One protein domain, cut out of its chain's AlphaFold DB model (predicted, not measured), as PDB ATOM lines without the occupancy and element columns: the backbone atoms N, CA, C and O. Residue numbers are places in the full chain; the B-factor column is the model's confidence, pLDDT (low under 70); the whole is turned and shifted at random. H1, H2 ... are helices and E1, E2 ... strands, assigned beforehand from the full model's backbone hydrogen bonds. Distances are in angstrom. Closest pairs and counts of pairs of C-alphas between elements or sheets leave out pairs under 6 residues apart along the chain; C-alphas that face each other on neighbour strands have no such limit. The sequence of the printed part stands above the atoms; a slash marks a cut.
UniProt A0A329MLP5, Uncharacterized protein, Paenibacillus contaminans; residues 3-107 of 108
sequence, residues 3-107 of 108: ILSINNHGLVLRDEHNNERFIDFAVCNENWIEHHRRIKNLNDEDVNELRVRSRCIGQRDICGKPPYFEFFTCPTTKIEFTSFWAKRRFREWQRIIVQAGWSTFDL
ATOM      1  N   ILE A   3      30.646 -43.930 -16.020       72.31
ATOM      2  CA  ILE A   3      31.570 -44.754 -16.794       72.31
ATOM      3  C   ILE A   3      31.316 -46.215 -16.451       72.31
ATOM      4  O   ILE A   3      31.240 -46.546 -15.264       72.31
ATOM      5  N   LEU A   4      31.224 -47.066 -17.472       78.00
ATOM      6  CA  LEU A   4      31.082 -48.509 -17.299       78.00
ATOM      7  C   LEU A   4      32.413 -49.233 -17.482       78.00
ATOM      8  O   LEU A   4      32.785 -50.037 -16.632       78.00
ATOM      9  N   SER A   5      33.150 -48.924 -18.549       82.19
ATOM     10  CA  SER A   5      34.428 -49.571 -18.852       82.19
ATOM     11  C   SER A   5      35.279 -48.720 -19.789       82.19
ATOM     12  O   SER A   5      34.761 -47.920 -20.564       82.19
ATOM     13  N   ILE A   6      36.594 -48.904 -19.707       84.50
ATOM     14  CA  ILE A   6      37.581 -48.359 -20.639       84.50
ATOM     15  C   ILE A   6      38.526 -49.496 -21.031       84.50
ATOM     16  O   ILE A   6      38.931 -50.287 -20.177       84.50
ATOM     17  N   ASN A   7      38.843 -49.606 -22.315       84.38
ATOM     18  CA  ASN A   7      39.795 -50.579 -22.843       84.38
ATOM     19  C   ASN A   7      40.660 -49.935 -23.939       84.38
ATOM     20  O   ASN A   7      40.707 -48.714 -24.077       84.38
ATOM     21  N   ASN A   8      41.374 -50.758 -24.701       83.19
ATOM     22  CA  ASN A   8      42.258 -50.313 -25.772       83.19
ATOM     23  C   ASN A   8      41.541 -49.768 -27.020       83.19
ATOM     24  O   ASN A   8      42.161 -49.055 -27.805       83.19
ATOM     25  N   HIS A   9      40.262 -50.083 -27.206       90.00
ATOM     26  CA  HIS A   9      39.462 -49.638 -28.349       90.00
ATOM     27  C   HIS A   9      38.645 -48.387 -28.039       90.00
ATOM     28  O   HIS A   9      38.338 -47.609 -28.940       90.00
ATOM     29  N   GLY A  10      38.276 -48.188 -26.776       92.56
ATOM     30  CA  GLY A  10      37.401 -47.091 -26.427       92.56
ATOM     31  C   GLY A  10      36.899 -47.105 -24.997       92.56
ATOM     32  O   GLY A  10      37.443 -47.749 -24.096       92.56
ATOM     33  N   LEU A  11      35.815 -46.367 -24.811       92.19
ATOM     34  CA  LEU A  11      35.178 -46.119 -23.529       92.19
ATOM     35  C   LEU A  11      33.671 -46.333 -23.653       92.19
ATOM     36  O   LEU A  11      33.035 -45.755 -24.531       92.19
ATOM     37  N   VAL A  12      33.092 -47.097 -22.732       91.25
ATOM     38  CA  VAL A  12      31.639 -47.215 -22.592       91.25
ATOM     39  C   VAL A  12      31.160 -46.289 -21.479       91.25
ATOM     40  O   VAL A  12      31.551 -46.401 -20.309       91.25
ATOM     41  N   LEU A  13      30.280 -45.372 -21.857       87.81
ATOM     42  CA  LEU A  13      29.578 -44.448 -20.982       87.81
ATOM     43  C   LEU A  13      28.120 -44.860 -20.853       87.81
ATOM     44  O   LEU A  13      27.540 -45.395 -21.789       87.81
ATOM     45  N   ARG A  14      27.513 -44.537 -19.717       86.62
ATOM     46  CA  ARG A  14      26.074 -44.592 -19.490       86.62
ATOM     47  C   ARG A  14      25.571 -43.207 -19.121       86.62
ATOM     48  O   ARG A  14      26.140 -42.555 -18.242       86.62
ATOM     49  N   ASP A  15      24.537 -42.729 -19.790       82.81
ATOM     50  CA  ASP A  15      23.901 -41.464 -19.435       82.81
ATOM     51  C   ASP A  15      22.919 -41.626 -18.254       82.81
ATOM     52  O   ASP A  15      22.894 -42.652 -17.570       82.81
ATOM     53  N   GLU A  16      22.162 -40.574 -17.957       83.62
ATOM     54  CA  GLU A  16      21.178 -40.551 -16.865       83.62
ATOM     55  C   GLU A  16      19.879 -41.293 -17.213       83.62
ATOM     56  O   GLU A  16      19.127 -41.672 -16.320       83.62
ATOM     57  N   HIS A  17      19.655 -41.572 -18.496       87.88
ATOM     58  CA  HIS A  17      18.520 -42.327 -19.019       87.88
ATOM     59  C   HIS A  17      18.853 -43.815 -19.224       87.88
ATOM     60  O   HIS A  17      18.067 -44.544 -19.821       87.88
ATOM     61  N   ASN A  18      20.001 -44.278 -18.709       83.94
ATOM     62  CA  ASN A  18      20.562 -45.615 -18.918       83.94
ATOM     63  C   ASN A  18      20.949 -45.950 -20.368       83.94
ATOM     64  O   ASN A  18      21.233 -47.116 -20.651       83.94
ATOM     65  N   ASN A  19      21.051 -44.970 -21.265       87.31
ATOM     66  CA  ASN A  19      21.578 -45.225 -22.600       87.31
ATOM     67  C   ASN A  19      23.091 -45.392 -22.537       87.31
ATOM     68  O   ASN A  19      23.799 -44.604 -21.898       87.31
ATOM     69  N   GLU A  20      23.590 -46.408 -23.232       90.06
ATOM     70  CA  GLU A  20      25.017 -46.642 -23.366       90.06
ATOM     71  C   GLU A  20      25.554 -45.959 -24.620       90.06
ATOM     72  O   GLU A  20      24.984 -46.056 -25.706       90.06
ATOM     73  N   ARG A  21      26.675 -45.260 -24.463       89.19
ATOM     74  CA  ARG A  21      27.399 -44.624 -25.556       89.19
ATOM     75  C   ARG A  21      28.821 -45.146 -25.567       89.19
ATOM     76  O   ARG A  21      29.535 -45.034 -24.571       89.19
ATOM     77  N   PHE A  22      29.235 -45.676 -26.710       93.19
ATOM     78  CA  PHE A  22      30.616 -46.063 -26.944       93.19
ATOM     79  C   PHE A  22      31.380 -44.909 -27.599       93.19
ATOM     80  O   PHE A  22      30.940 -44.354 -28.606       93.19
ATOM     81  N   ILE A  23      32.509 -44.531 -27.007       94.31
ATOM     82  CA  ILE A  23      33.492 -43.633 -27.610       94.31
ATOM     83  C   ILE A  23      34.593 -44.503 -28.199       94.31
ATOM     84  O   ILE A  23      35.380 -45.080 -27.450       94.31
ATOM     85  N   ASP A  24      34.642 -44.568 -29.524       96.00
ATOM     86  CA  ASP A  24      35.671 -45.279 -30.275       96.00
ATOM     87  C   ASP A  24      36.914 -44.391 -30.448       96.00
ATOM     88  O   ASP A  24      36.843 -43.282 -30.984       96.00
ATOM     89  N   PHE A  25      38.064 -44.872 -29.978       95.81
ATOM     90  CA  PHE A  25      39.321 -44.130 -30.029       95.81
ATOM     91  C   PHE A  25      39.877 -43.975 -31.448       95.81
ATOM     92  O   PHE A  25      40.455 -42.930 -31.749       95.81
ATOM     93  N   ALA A  26      39.658 -44.944 -32.338       96.25
ATOM     94  CA  ALA A  26      40.064 -44.823 -33.734       96.25
ATOM     95  C   ALA A  26      39.233 -43.750 -34.453       96.25
ATOM     96  O   ALA A  26      39.792 -42.918 -35.167       96.25
ATOM     97  N   VAL A  27      37.922 -43.693 -34.191       97.06
ATOM     98  CA  VAL A  27      37.052 -42.624 -34.721       97.06
ATOM     99  C   VAL A  27      37.483 -41.254 -34.195       97.06
ATOM    100  O   VAL A  27      37.552 -40.292 -34.958       97.06
ATOM    101  N   CYS A  28      37.820 -41.151 -32.906       97.50
ATOM    102  CA  CYS A  28      38.354 -39.912 -32.339       97.50
ATOM    103  C   CYS A  28      39.655 -39.462 -33.019       97.50
ATOM    104  O   CYS A  28      39.837 -38.272 -33.278       97.50
ATOM    105  N   ASN A  29      40.559 -40.397 -33.318       97.62
ATOM    106  CA  ASN A  29      41.807 -40.094 -34.010       97.62
ATOM    107  C   ASN A  29      41.575 -39.626 -35.453       97.62
ATOM    108  O   ASN A  29      42.176 -38.641 -35.877       97.62
ATOM    109  N   GLU A  30      40.665 -40.266 -36.184       97.19
ATOM    110  CA  GLU A  30      40.333 -39.848 -37.549       97.19
ATOM    111  C   GLU A  30      39.703 -38.446 -37.568       97.19
ATOM    112  O   GLU A  30      40.096 -37.598 -38.366       97.19
ATOM    113  N   ASN A  31      38.809 -38.145 -36.621       97.44
ATOM    114  CA  ASN A  31      38.242 -36.800 -36.479       97.44
ATOM    115  C   ASN A  31      39.316 -35.740 -36.190       97.44
ATOM    116  O   ASN A  31      39.233 -34.619 -36.695       97.44
ATOM    117  N   TRP A  32      40.337 -36.078 -35.398       95.94
ATOM    118  CA  TRP A  32      41.481 -35.200 -35.151       95.94
ATOM    119  C   TRP A  32      42.301 -34.933 -36.416       95.94
ATOM    120  O   TRP A  32      42.656 -33.781 -36.690       95.94
ATOM    121  N   ILE A  33      42.584 -35.983 -37.189       96.25
ATOM    122  CA  ILE A  33      43.320 -35.899 -38.455       96.25
ATOM    123  C   ILE A  33      42.553 -35.029 -39.450       96.25
ATOM    124  O   ILE A  33      43.127 -34.101 -40.017       96.25
ATOM    125  N   GLU A  34      41.253 -35.262 -39.609       95.44
ATOM    126  CA  GLU A  34      40.403 -34.499 -40.523       95.44
ATOM    127  C   GLU A  34      40.279 -33.027 -40.097       95.44
ATOM    128  O   GLU A  34      40.339 -32.117 -40.925       95.44
ATOM    129  N   HIS A  35      40.185 -32.759 -38.793       93.31
ATOM    130  CA  HIS A  35      40.229 -31.395 -38.272       93.31
ATOM    131  C   HIS A  35      41.557 -30.696 -38.615       93.31
ATOM    132  O   HIS A  35      41.564 -29.552 -39.074       93.31
ATOM    133  N   HIS A  36      42.682 -31.398 -38.456       92.69
ATOM    134  CA  HIS A  36      44.007 -30.900 -38.828       92.69
ATOM    135  C   HIS A  36      44.150 -30.653 -40.324       92.69
ATOM    136  O   HIS A  36      44.691 -29.617 -40.713       92.69
ATOM    137  N   ARG A  37      43.634 -31.570 -41.150       95.50
ATOM    138  CA  ARG A  37      43.601 -31.426 -42.604       95.50
ATOM    139  C   ARG A  37      42.930 -30.119 -42.999       95.50
ATOM    140  O   ARG A  37      43.512 -29.355 -43.761       95.50
ATOM    141  N   ARG A  38      41.754 -29.834 -42.432       93.94
ATOM    142  CA  ARG A  38      40.976 -28.624 -42.738       93.94
ATOM    143  C   ARG A  38      41.666 -27.347 -42.279       93.94
ATOM    144  O   ARG A  38      41.753 -26.400 -43.048       93.94
ATOM    145  N   ILE A  39      42.162 -27.310 -41.041       94.12
ATOM    146  CA  ILE A  39      42.750 -26.085 -40.475       94.12
ATOM    147  C   ILE A  39      44.101 -25.755 -41.105       94.12
ATOM    148  O   ILE A  39      44.409 -24.584 -41.312       94.12
ATOM    149  N   LYS A  40      44.918 -26.771 -41.397       93.69
ATOM    150  CA  LYS A  40      46.265 -26.582 -41.950       93.69
ATOM    151  C   LYS A  40      46.318 -26.723 -43.473       93.69
ATOM    152  O   LYS A  40      47.400 -26.606 -44.032       93.69
ATOM    153  N   ASN A  41      45.174 -26.960 -44.120       94.00
ATOM    154  CA  ASN A  41      45.049 -27.218 -45.555       94.00
ATOM    155  C   ASN A  41      46.047 -28.286 -46.049       94.00
ATOM    156  O   ASN A  41      46.765 -28.078 -47.026       94.00
ATOM    157  N   LEU A  42      46.134 -29.400 -45.311       94.25
ATOM    158  CA  LEU A  42      47.085 -30.479 -45.593       94.25
ATOM    159  C   LEU A  42      46.704 -31.212 -46.880       94.25
ATOM    160  O   LEU A  42      45.525 -31.503 -47.108       94.25
ATOM    161  N   ASN A  43      47.710 -31.559 -47.680       95.06
ATOM    162  CA  ASN A  43      47.523 -32.451 -48.820       95.06
ATOM    163  C   ASN A  43      47.403 -33.920 -48.355       95.06
ATOM    164  O   ASN A  43      47.540 -34.239 -47.172       95.06
ATOM    165  N   ASP A  44      47.137 -34.831 -49.289       95.25
ATOM    166  CA  ASP A  44      46.912 -36.242 -48.958       95.25
ATOM    167  C   ASP A  44      48.169 -36.954 -48.423       95.25
ATOM    168  O   ASP A  44      48.059 -37.874 -47.610       95.25
ATOM    169  N   GLU A  45      49.364 -36.520 -48.829       95.88
ATOM    170  CA  GLU A  45      50.637 -37.059 -48.338       95.88
ATOM    171  C   GLU A  45      50.866 -36.671 -46.870       95.88
ATOM    172  O   GLU A  45      51.074 -37.544 -46.024       95.88
ATOM    173  N   ASP A  46      50.689 -35.391 -46.544       95.75
ATOM    174  CA  ASP A  46      50.772 -34.858 -45.181       95.75
ATOM    175  C   ASP A  46      49.742 -35.517 -44.246       95.75
ATOM    176  O   ASP A  46      50.020 -35.788 -43.073       95.75
ATOM    177  N   VAL A  47      48.531 -35.788 -44.751       95.44
ATOM    178  CA  VAL A  47      47.478 -36.494 -44.003       95.44
ATOM    179  C   VAL A  47      47.882 -37.937 -43.720       95.44
ATOM    180  O   VAL A  47      47.686 -38.414 -42.600       95.44
ATOM    181  N   ASN A  48      48.461 -38.635 -44.697       94.75
ATOM    182  CA  ASN A  48      48.932 -40.003 -44.502       94.75
ATOM    183  C   ASN A  48      50.078 -40.063 -43.488       94.75
ATOM    184  O   ASN A  48      50.044 -40.905 -42.588       94.75
ATOM    185  N   GLU A  49      51.039 -39.137 -43.555       94.81
ATOM    186  CA  GLU A  49      52.097 -39.034 -42.545       94.81
ATOM    187  C   GLU A  49      51.503 -38.757 -41.153       94.81
ATOM    188  O   GLU A  49      51.863 -39.404 -40.162       94.81
ATOM    189  N   LEU A  50      50.527 -37.843 -41.072       93.56
ATOM    190  CA  LEU A  50      49.830 -37.530 -39.830       93.56
ATOM    191  C   LEU A  50      49.100 -38.750 -39.253       93.56
ATOM    192  O   LEU A  50      49.176 -38.969 -38.043       93.56
ATOM    193  N   ARG A  51      48.438 -39.554 -40.093       93.94
ATOM    194  CA  ARG A  51      47.721 -40.771 -39.682       93.94
ATOM    195  C   ARG A  51      48.666 -41.845 -39.138       93.94
ATOM    196  O   ARG A  51      48.314 -42.547 -38.195       93.94
ATOM    197  N   VAL A  52      49.878 -41.952 -39.683       93.25
ATOM    198  CA  VAL A  52      50.894 -42.894 -39.184       93.25
ATOM    199  C   VAL A  52      51.456 -42.448 -37.831       93.25
ATOM    200  O   VAL A  52      51.621 -43.271 -36.927       93.25
ATOM    201  N   ARG A  53      51.744 -41.150 -37.670       93.81
ATOM    202  CA  ARG A  53      52.435 -40.628 -36.478       93.81
ATOM    203  C   ARG A  53      51.508 -40.260 -35.319       93.81
ATOM    204  O   ARG A  53      51.925 -40.304 -34.163       93.81
ATOM    205  N   SER A  54      50.271 -39.844 -35.593       94.94
ATOM    206  CA  SER A  54      49.382 -39.292 -34.568       94.94
ATOM    207  C   SER A  54      48.529 -40.368 -33.915       94.94
ATOM    208  O   SER A  54      47.703 -41.005 -34.556       94.94
ATOM    209  N   ARG A  55      48.661 -40.499 -32.594       96.19
ATOM    210  CA  ARG A  55      47.784 -41.323 -31.745       96.19
ATOM    211  C   ARG A  55      46.839 -40.482 -30.886       96.19
ATOM    212  O   ARG A  55      46.316 -40.969 -29.889       96.19
ATOM    213  N   CYS A  56      46.655 -39.211 -31.241       97.00
ATOM    214  CA  CYS A  56      45.862 -38.284 -30.446       97.00
ATOM    215  C   CYS A  56      44.368 -38.593 -30.596       97.00
ATOM    216  O   CYS A  56      43.881 -38.687 -31.722       97.00
ATOM    217  N   ILE A  57      43.657 -38.734 -29.477       97.50
ATOM    218  CA  ILE A  57      42.216 -39.053 -29.437       97.50
ATOM    219  C   ILE A  57      41.380 -37.995 -28.701       97.50
ATOM    220  O   ILE A  57      40.158 -38.108 -28.597       97.50
ATOM    221  N   GLY A  58      42.029 -36.971 -28.156       97.38
ATOM    222  CA  GLY A  58      41.368 -35.944 -27.366       97.38
ATOM    223  C   GLY A  58      42.352 -35.009 -26.685       97.38
ATOM    224  O   GLY A  58      43.560 -35.066 -26.911       97.38
ATOM    225  N   GLN A  59      41.824 -34.192 -25.790       97.94
ATOM    226  CA  GLN A  59      42.575 -33.306 -24.911       97.94
ATOM    227  C   GLN A  59      42.162 -33.511 -23.455       97.94
ATOM    228  O   GLN A  59      41.098 -34.065 -23.165       97.94
ATOM    229  N   ARG A  60      43.016 -33.103 -22.522       97.62
ATOM    230  CA  ARG A  60      42.764 -33.252 -21.089       97.62
ATOM    231  C   ARG A  60      43.350 -32.098 -20.297       97.62
ATOM    232  O   ARG A  60      44.360 -31.521 -20.685       97.62
ATOM    233  N   ASP A  61      42.772 -31.859 -19.130       98.06
ATOM    234  CA  ASP A  61      43.276 -30.881 -18.173       98.06
ATOM    235  C   ASP A  61      43.028 -31.389 -16.746       98.06
ATOM    236  O   ASP A  61      41.883 -31.555 -16.313       98.06
ATOM    237  N   ILE A  62      44.112 -31.678 -16.015       97.12
ATOM    238  CA  ILE A  62      44.035 -32.100 -14.607       97.12
ATOM    239  C   ILE A  62      43.924 -30.912 -13.636       97.12
ATOM    240  O   ILE A  62      43.522 -31.093 -12.480       97.12
ATOM    241  N   CYS A  63      44.303 -29.716 -14.087       96.69
ATOM    242  CA  CYS A  63      44.257 -28.458 -13.344       96.69
ATOM    243  C   CYS A  63      42.905 -27.742 -13.501       96.69
ATOM    244  O   CYS A  63      42.567 -26.887 -12.675       96.69
ATOM    245  N   GLY A  64      42.112 -28.144 -14.499       95.38
ATOM    246  CA  GLY A  64      40.735 -27.721 -14.715       95.38
ATOM    247  C   GLY A  64      39.851 -27.890 -13.475       95.38
ATOM    248  O   GLY A  64      40.077 -28.745 -12.612       95.38
ATOM    249  N   LYS A  65      38.815 -27.055 -13.374       94.38
ATOM    250  CA  LYS A  65      37.856 -27.045 -12.259       94.38
ATOM    251  C   LYS A  65      36.438 -27.279 -12.802       94.38
ATOM    252  O   LYS A  65      35.762 -26.296 -13.095       94.38
ATOM    253  N   PRO A  66      35.972 -28.536 -12.932       94.88
ATOM    254  CA  PRO A  66      36.628 -29.802 -12.563       94.88
ATOM    255  C   PRO A  66      37.661 -30.307 -13.601       94.88
ATOM    256  O   PRO A  66      37.620 -29.879 -14.755       94.88
ATOM    257  N   PRO A  67      38.562 -31.245 -13.229       96.81
ATOM    258  CA  PRO A  67      39.434 -31.935 -14.180       96.81
ATOM    259  C   PRO A  67      38.622 -32.660 -15.253       96.81
ATOM    260  O   PRO A  67      37.547 -33.181 -14.944       96.81
ATOM    261  N   TYR A  68      39.124 -32.753 -16.485       96.44
ATOM    262  CA  TYR A  68      38.351 -33.350 -17.580       96.44
ATOM    263  C   TYR A  68      39.191 -34.021 -18.666       96.44
ATOM    264  O   TYR A  68      40.356 -33.694 -18.885       96.44
ATOM    265  N   PHE A  69      38.540 -34.935 -19.381       96.62
ATOM    266  CA  PHE A  69      38.948 -35.390 -20.707       96.62
ATOM    267  C   PHE A  69      37.908 -34.922 -21.718       96.62
ATOM    268  O   PHE A  69      36.711 -35.021 -21.459       96.62
ATOM    269  N   GLU A  70      38.343 -34.440 -22.872       97.19
ATOM    270  CA  GLU A  70      37.484 -34.149 -24.011       97.19
ATOM    271  C   GLU A  70      37.953 -34.957 -25.215       97.19
ATOM    272  O   GLU A  70      39.058 -34.773 -25.719       97.19
ATOM    273  N   PHE A  71      37.106 -35.879 -25.660       96.81
ATOM    274  CA  PHE A  71      37.386 -36.746 -26.795       96.81
ATOM    275  C   PHE A  71      36.904 -36.109 -28.092       96.81
ATOM    276  O   PHE A  71      35.788 -35.573 -28.148       96.81
ATOM    277  N   PHE A  72      37.704 -36.254 -29.150       96.81
ATOM    278  CA  PHE A  72      37.429 -35.742 -30.496       96.81
ATOM    279  C   PHE A  72      36.360 -36.565 -31.233       96.81
ATOM    280  O   PHE A  72      36.526 -37.009 -32.358       96.81
ATOM    281  N   THR A  73      35.225 -36.778 -30.584       95.62
ATOM    282  CA  THR A  73      33.986 -37.237 -31.225       95.62
ATOM    283  C   THR A  73      33.354 -36.088 -32.023       95.62
ATOM    284  O   THR A  73      33.788 -34.941 -31.914       95.62
ATOM    285  N   CYS A  74      32.334 -36.376 -32.836       91.31
ATOM    286  CA  CYS A  74      31.581 -35.357 -33.569       91.31
ATOM    287  C   CYS A  74      30.093 -35.410 -33.162       91.31
ATOM    288  O   CYS A  74      29.413 -36.365 -33.544       91.31
ATOM    289  N   PRO A  75      29.576 -34.447 -32.368       91.50
ATOM    290  CA  PRO A  75      30.301 -33.369 -31.675       91.50
ATOM    291  C   PRO A  75      31.229 -33.902 -30.569       91.50
ATOM    292  O   PRO A  75      31.083 -35.060 -30.161       91.50
ATOM    293  N   THR A  76      32.169 -33.072 -30.089       94.19
ATOM    294  CA  THR A  76      33.133 -33.474 -29.051       94.19
ATOM    295  C   THR A  76      32.424 -33.907 -27.771       94.19
ATOM    296  O   THR A  76      31.318 -33.466 -27.453       94.19
ATOM    297  N   THR A  77      33.057 -34.816 -27.027       93.88
ATOM    298  CA  THR A  77      32.482 -35.375 -25.802       93.88
ATOM    299  C   THR A  77      33.409 -35.079 -24.642       93.88
ATOM    300  O   THR A  77      34.471 -35.690 -24.514       93.88
ATOM    301  N   LYS A  78      32.985 -34.145 -23.789       94.44
ATOM    302  CA  LYS A  78      33.678 -33.760 -22.561       94.44
ATOM    303  C   LYS A  78      33.165 -34.569 -21.372       94.44
ATOM    304  O   LYS A  78      31.962 -34.710 -21.171       94.44
ATOM    305  N   ILE A  79      34.092 -35.087 -20.576       92.38
ATOM    306  CA  ILE A  79      33.832 -35.886 -19.381       92.38
ATOM    307  C   ILE A  79      34.570 -35.249 -18.217       92.38
ATOM    308  O   ILE A  79      35.802 -35.203 -18.183       92.38
ATOM    309  N   GLU A  80      33.792 -34.784 -17.252       94.44
ATOM    310  CA  GLU A  80      34.273 -34.071 -16.079       94.44
ATOM    311  C   GLU A  80      34.361 -34.985 -14.855       94.44
ATOM    312  O   GLU A  80      33.495 -35.823 -14.595       94.44
ATOM    313  N   PHE A  81      35.418 -34.806 -14.070       91.88
ATOM    314  CA  PHE A  81      35.687 -35.577 -12.864       91.88
ATOM    315  C   PHE A  81      35.339 -34.731 -11.640       91.88
ATOM    316  O   PHE A  81      36.158 -33.962 -11.148       91.88
ATOM    317  N   THR A  82      34.122 -34.893 -11.122       91.38
ATOM    318  CA  THR A  82      33.581 -34.065 -10.021       91.38
ATOM    319  C   THR A  82      33.622 -34.744  -8.648       91.38
ATOM    320  O   THR A  82      33.368 -34.112  -7.629       91.38
ATOM    321  N   SER A  83      33.954 -36.038  -8.584       87.75
ATOM    322  CA  SER A  83      33.976 -36.794  -7.320       87.75
ATOM    323  C   SER A  83      35.152 -36.412  -6.406       87.75
ATOM    324  O   SER A  83      36.191 -35.978  -6.892       87.75
ATOM    325  N   PHE A  84      35.069 -36.737  -5.110       88.38
ATOM    326  CA  PHE A  84      36.192 -36.616  -4.158       88.38
ATOM    327  C   PHE A  84      37.495 -37.277  -4.658       88.38
ATOM    328  O   PHE A  84      38.596 -36.795  -4.411       88.38
ATOM    329  N   TRP A  85      37.377 -38.349  -5.449       90.25
ATOM    330  CA  TRP A  85      38.502 -39.082  -6.040       90.25
ATOM    331  C   TRP A  85      38.856 -38.628  -7.467       90.25
ATOM    332  O   TRP A  85      39.515 -39.375  -8.193       90.25
ATOM    333  N   ALA A  86      38.428 -37.431  -7.886       90.81
ATOM    334  CA  ALA A  86      38.543 -36.926  -9.256       90.81
ATOM    335  C   ALA A  86      39.949 -37.089  -9.844       90.81
ATOM    336  O   ALA A  86      40.122 -37.791 -10.837       90.81
ATOM    337  N   LYS A  87      40.973 -36.532  -9.182       93.50
ATOM    338  CA  LYS A  87      42.368 -36.601  -9.654       93.50
ATOM    339  C   LYS A  87      42.907 -38.032  -9.724       93.50
ATOM    340  O   LYS A  87      43.706 -38.345 -10.604       93.50
ATOM    341  N   ARG A  88      42.477 -38.918  -8.816       93.81
ATOM    342  CA  ARG A  88      42.888 -40.331  -8.832       93.81
ATOM    343  C   ARG A  88      42.304 -41.049 -10.050       93.81
ATOM    344  O   ARG A  88      43.056 -41.690 -10.776       93.81
ATOM    345  N   ARG A  89      40.999 -40.887 -10.292       90.69
ATOM    346  CA  ARG A  89      40.297 -41.474 -11.449       90.69
ATOM    347  C   ARG A  89      40.808 -40.908 -12.773       90.69
ATOM    348  O   ARG A  89      41.003 -41.658 -13.720       90.69
ATOM    349  N   PHE A  90      41.101 -39.612 -12.812       93.75
ATOM    350  CA  PHE A  90      41.729 -38.966 -13.960       93.75
ATOM    351  C   PHE A  90      43.066 -39.632 -14.321       93.75
ATOM    352  O   PHE A  90      43.291 -40.009 -15.466       93.75
ATOM    353  N   ARG A  91      43.962 -39.817 -13.339       94.94
ATOM    354  CA  ARG A  91      45.275 -40.448 -13.575       94.94
ATOM    355  C   ARG A  91      45.158 -41.912 -13.974       94.94
ATOM    356  O   ARG A  91      45.977 -42.411 -14.738       94.94
ATOM    357  N   GLU A  92      44.161 -42.610 -13.444       91.94
ATOM    358  CA  GLU A  92      43.851 -43.974 -13.859       91.94
ATOM    359  C   GLU A  92      43.480 -44.033 -15.342       91.94
ATOM    360  O   GLU A  92      44.048 -44.835 -16.075       91.94
ATOM    361  N   TRP A  93      42.621 -43.123 -15.797       91.25
ATOM    362  CA  TRP A  93      42.254 -43.000 -17.206       91.25
ATOM    363  C   TRP A  93      43.432 -42.668 -18.097       91.25
ATOM    364  O   TRP A  93      43.653 -43.344 -19.097       91.25
ATOM    365  N   GLN A  94      44.222 -41.672 -17.699       94.06
ATOM    366  CA  GLN A  94      45.441 -41.310 -18.408       94.06
ATOM    367  C   GLN A  94      46.343 -42.532 -18.604       94.06
ATOM    368  O   GLN A  94      46.834 -42.764 -19.704       94.06
ATOM    369  N   ARG A  95      46.529 -43.342 -17.554       93.62
ATOM    370  CA  ARG A  95      47.348 -44.555 -17.624       93.62
ATOM    371  C   ARG A  95      46.777 -45.578 -18.601       93.62
ATOM    372  O   ARG A  95      47.539 -46.112 -19.393       93.62
ATOM    373  N   ILE A  96      45.471 -45.841 -18.551       91.38
ATOM    374  CA  ILE A  96      44.818 -46.832 -19.421       91.38
ATOM    375  C   ILE A  96      44.912 -46.407 -20.889       91.38
ATOM    376  O   ILE A  96      45.281 -47.215 -21.733       91.38
ATOM    377  N   ILE A  97      44.648 -45.131 -21.184       93.38
ATOM    378  CA  ILE A  97      44.750 -44.568 -22.538       93.38
ATOM    379  C   ILE A  97      46.181 -44.709 -23.077       93.38
ATOM    380  O   ILE A  97      46.374 -45.195 -24.189       93.38
ATOM    381  N   VAL A  98      47.189 -44.360 -22.270       94.25
ATOM    382  CA  VAL A  98      48.602 -44.490 -22.660       94.25
ATOM    383  C   VAL A  98      49.006 -45.954 -22.844       94.25
ATOM    384  O   VAL A  98      49.671 -46.285 -23.821       94.25
ATOM    385  N   GLN A  99      48.587 -46.851 -21.947       92.31
ATOM    386  CA  GLN A  99      48.855 -48.291 -22.062       92.31
ATOM    387  C   GLN A  99      48.197 -48.916 -23.298       92.31
ATOM    388  O   GLN A  99      48.716 -49.887 -23.839       92.31
ATOM    389  N   ALA A 100      47.091 -48.341 -23.768       89.81
ATOM    390  CA  ALA A 100      46.439 -48.715 -25.015       89.81
ATOM    391  C   ALA A 100      47.146 -48.186 -26.280       89.81
ATOM    392  O   ALA A 100      46.712 -48.499 -27.385       89.81
ATOM    393  N   GLY A 101      48.214 -47.394 -26.140       93.81
ATOM    394  CA  GLY A 101      48.947 -46.803 -27.262       93.81
ATOM    395  C   GLY A 101      48.347 -45.498 -27.792       93.81
ATOM    396  O   GLY A 101      48.787 -45.007 -28.832       93.81
ATOM    397  N   TRP A 102      47.370 -44.925 -27.088       96.56
ATOM    398  CA  TRP A 102      46.739 -43.657 -27.448       96.56
ATOM    399  C   TRP A 102      47.314 -42.492 -26.645       96.56
ATOM    400  O   TRP A 102      47.883 -42.658 -25.564       96.56
ATOM    401  N   SER A 103      47.144 -41.282 -27.166       96.38
ATOM    402  CA  SER A 103      47.567 -40.051 -26.506       96.38
ATOM    403  C   SER A 103      46.448 -39.016 -26.459       96.38
ATOM    404  O   SER A 103      45.472 -39.060 -27.205       96.38
ATOM    405  N   THR A 104      46.596 -38.056 -25.555       97.06
ATOM    406  CA  THR A 104      45.732 -36.879 -25.455       97.06
ATOM    407  C   THR A 104      46.603 -35.643 -25.337       97.06
ATOM    408  O   THR A 104      47.627 -35.699 -24.651       97.06
ATOM    409  N   PHE A 105      46.181 -34.531 -25.930       96.00
ATOM    410  CA  PHE A 105      46.839 -33.247 -25.728       96.00
ATOM    411  C   PHE A 105      46.701 -32.801 -24.265       96.00
ATOM    412  O   PHE A 105      45.613 -32.877 -23.692       96.00
ATOM    413  N   ASP A 106      47.807 -32.397 -23.650       96.25
ATOM    414  CA  ASP A 106      47.832 -31.925 -22.267       96.25
ATOM    415  C   ASP A 106      47.700 -30.401 -22.237       96.25
ATOM    416  O   ASP A 106      48.516 -29.708 -22.837       96.25
ATOM    417  N   LEU A 107      46.664 -29.900 -21.564       96.31
ATOM    418  CA  LEU A 107      46.406 -28.468 -21.381       96.31
ATOM    419  C   LEU A 107      46.819 -27.955 -19.993       96.31
ATOM    420  O   LEU A 107      46.591 -26.781 -19.698       96.31
TER     421      LEU A 107
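Overview. This is residues 3 to 107 of the 108 residues of an uncharacterized protein of Paenibacillus contaminans (UniProt A0A329MLP5). A twisted four-stranded sheet, E6 E5 E4 E7, makes the core, with H3 packed over one face and the first part of H1 on the other. A small sheet of three strands, E1 E2 E3, sits near H3, and the helical hairpin of H1 and H2 reaches away from the sheets toward one end of the long axis. The printed part has 105 residues, in the order E1 E2 E3 H1 H2 E4 E5 E6 H3 E7. The four-stranded sheet is mixed, the other antiparallel; the class is mixed, helices and strands. The whole is compact, with a radius of gyration of the C-alphas of 14.4 A, but elongated, spanning 46 by 29 by 24 A.

Arrangement. Start at E4, residues 56 to 61, beside E5, residues 68 to 71, where N 59 and O 70 are 2.8 A apart. E5 is also antiparallel to E6, residues 77 to 80, with N 79 and O 69 at 2.8 A; E4, E5 and E6 form a meander, each strand the antiparallel neighbour of the one before. On the other side of E4 is the edge strand E7, residues 103 to 106, parallel, with N 105 and O 58 at 2.8 A. H3, residues 86 to 99, is on this sheet at a height of 9.5 A, over E5 and E4 and only just over E7, with 3 C-alphas on it. E6, H3 and E7 are a split strand-helix-strand unit, E5 and E4 between its strands, with a right-handed crossover. On the opposite face is H1, residues 25 to 40, over none of the strands; C-alphas 29 and 57 are its closest to E4, 4.7 A. H1 touches H2, residues 44 to 53, with residues 30 to 37 alone, at a steep tilt of 42 degrees, opposite ways; the closest C-alphas are 37 and 47, 6.5 A. The second meander is E1, residues 3 to 6, E2, residues 10 to 14, and E3, residues 20 to 24; see N 4 and O 12 at 2.9 A, N 13 and O 21 at 2.8 A. In H1, H2 and H3 every O i to N i+4 pair is within hydrogen-bond range.

Along the chain. Find C-alpha 3 at (31.570, -44.754, -16.794), where E1 begins; E2 spans 13.5 A and E3 12.8 A. H1 runs 22.3 A from C-alpha 25 at (39.321, -44.130, -30.029), and H2 14.3 A. E4 measures 14.6 A, H3 20.0 A, and E7 ends at C-alpha 106, (47.832, -31.925, -22.267).

Size, cuts and confidence. The C-alphas of Glu 45 and Phe 84 are the farthest apart, 46.5 A. The printed part has no cut and no long link. Mean pLDDT of the printed part is 93.0, and no printed residue is under 70.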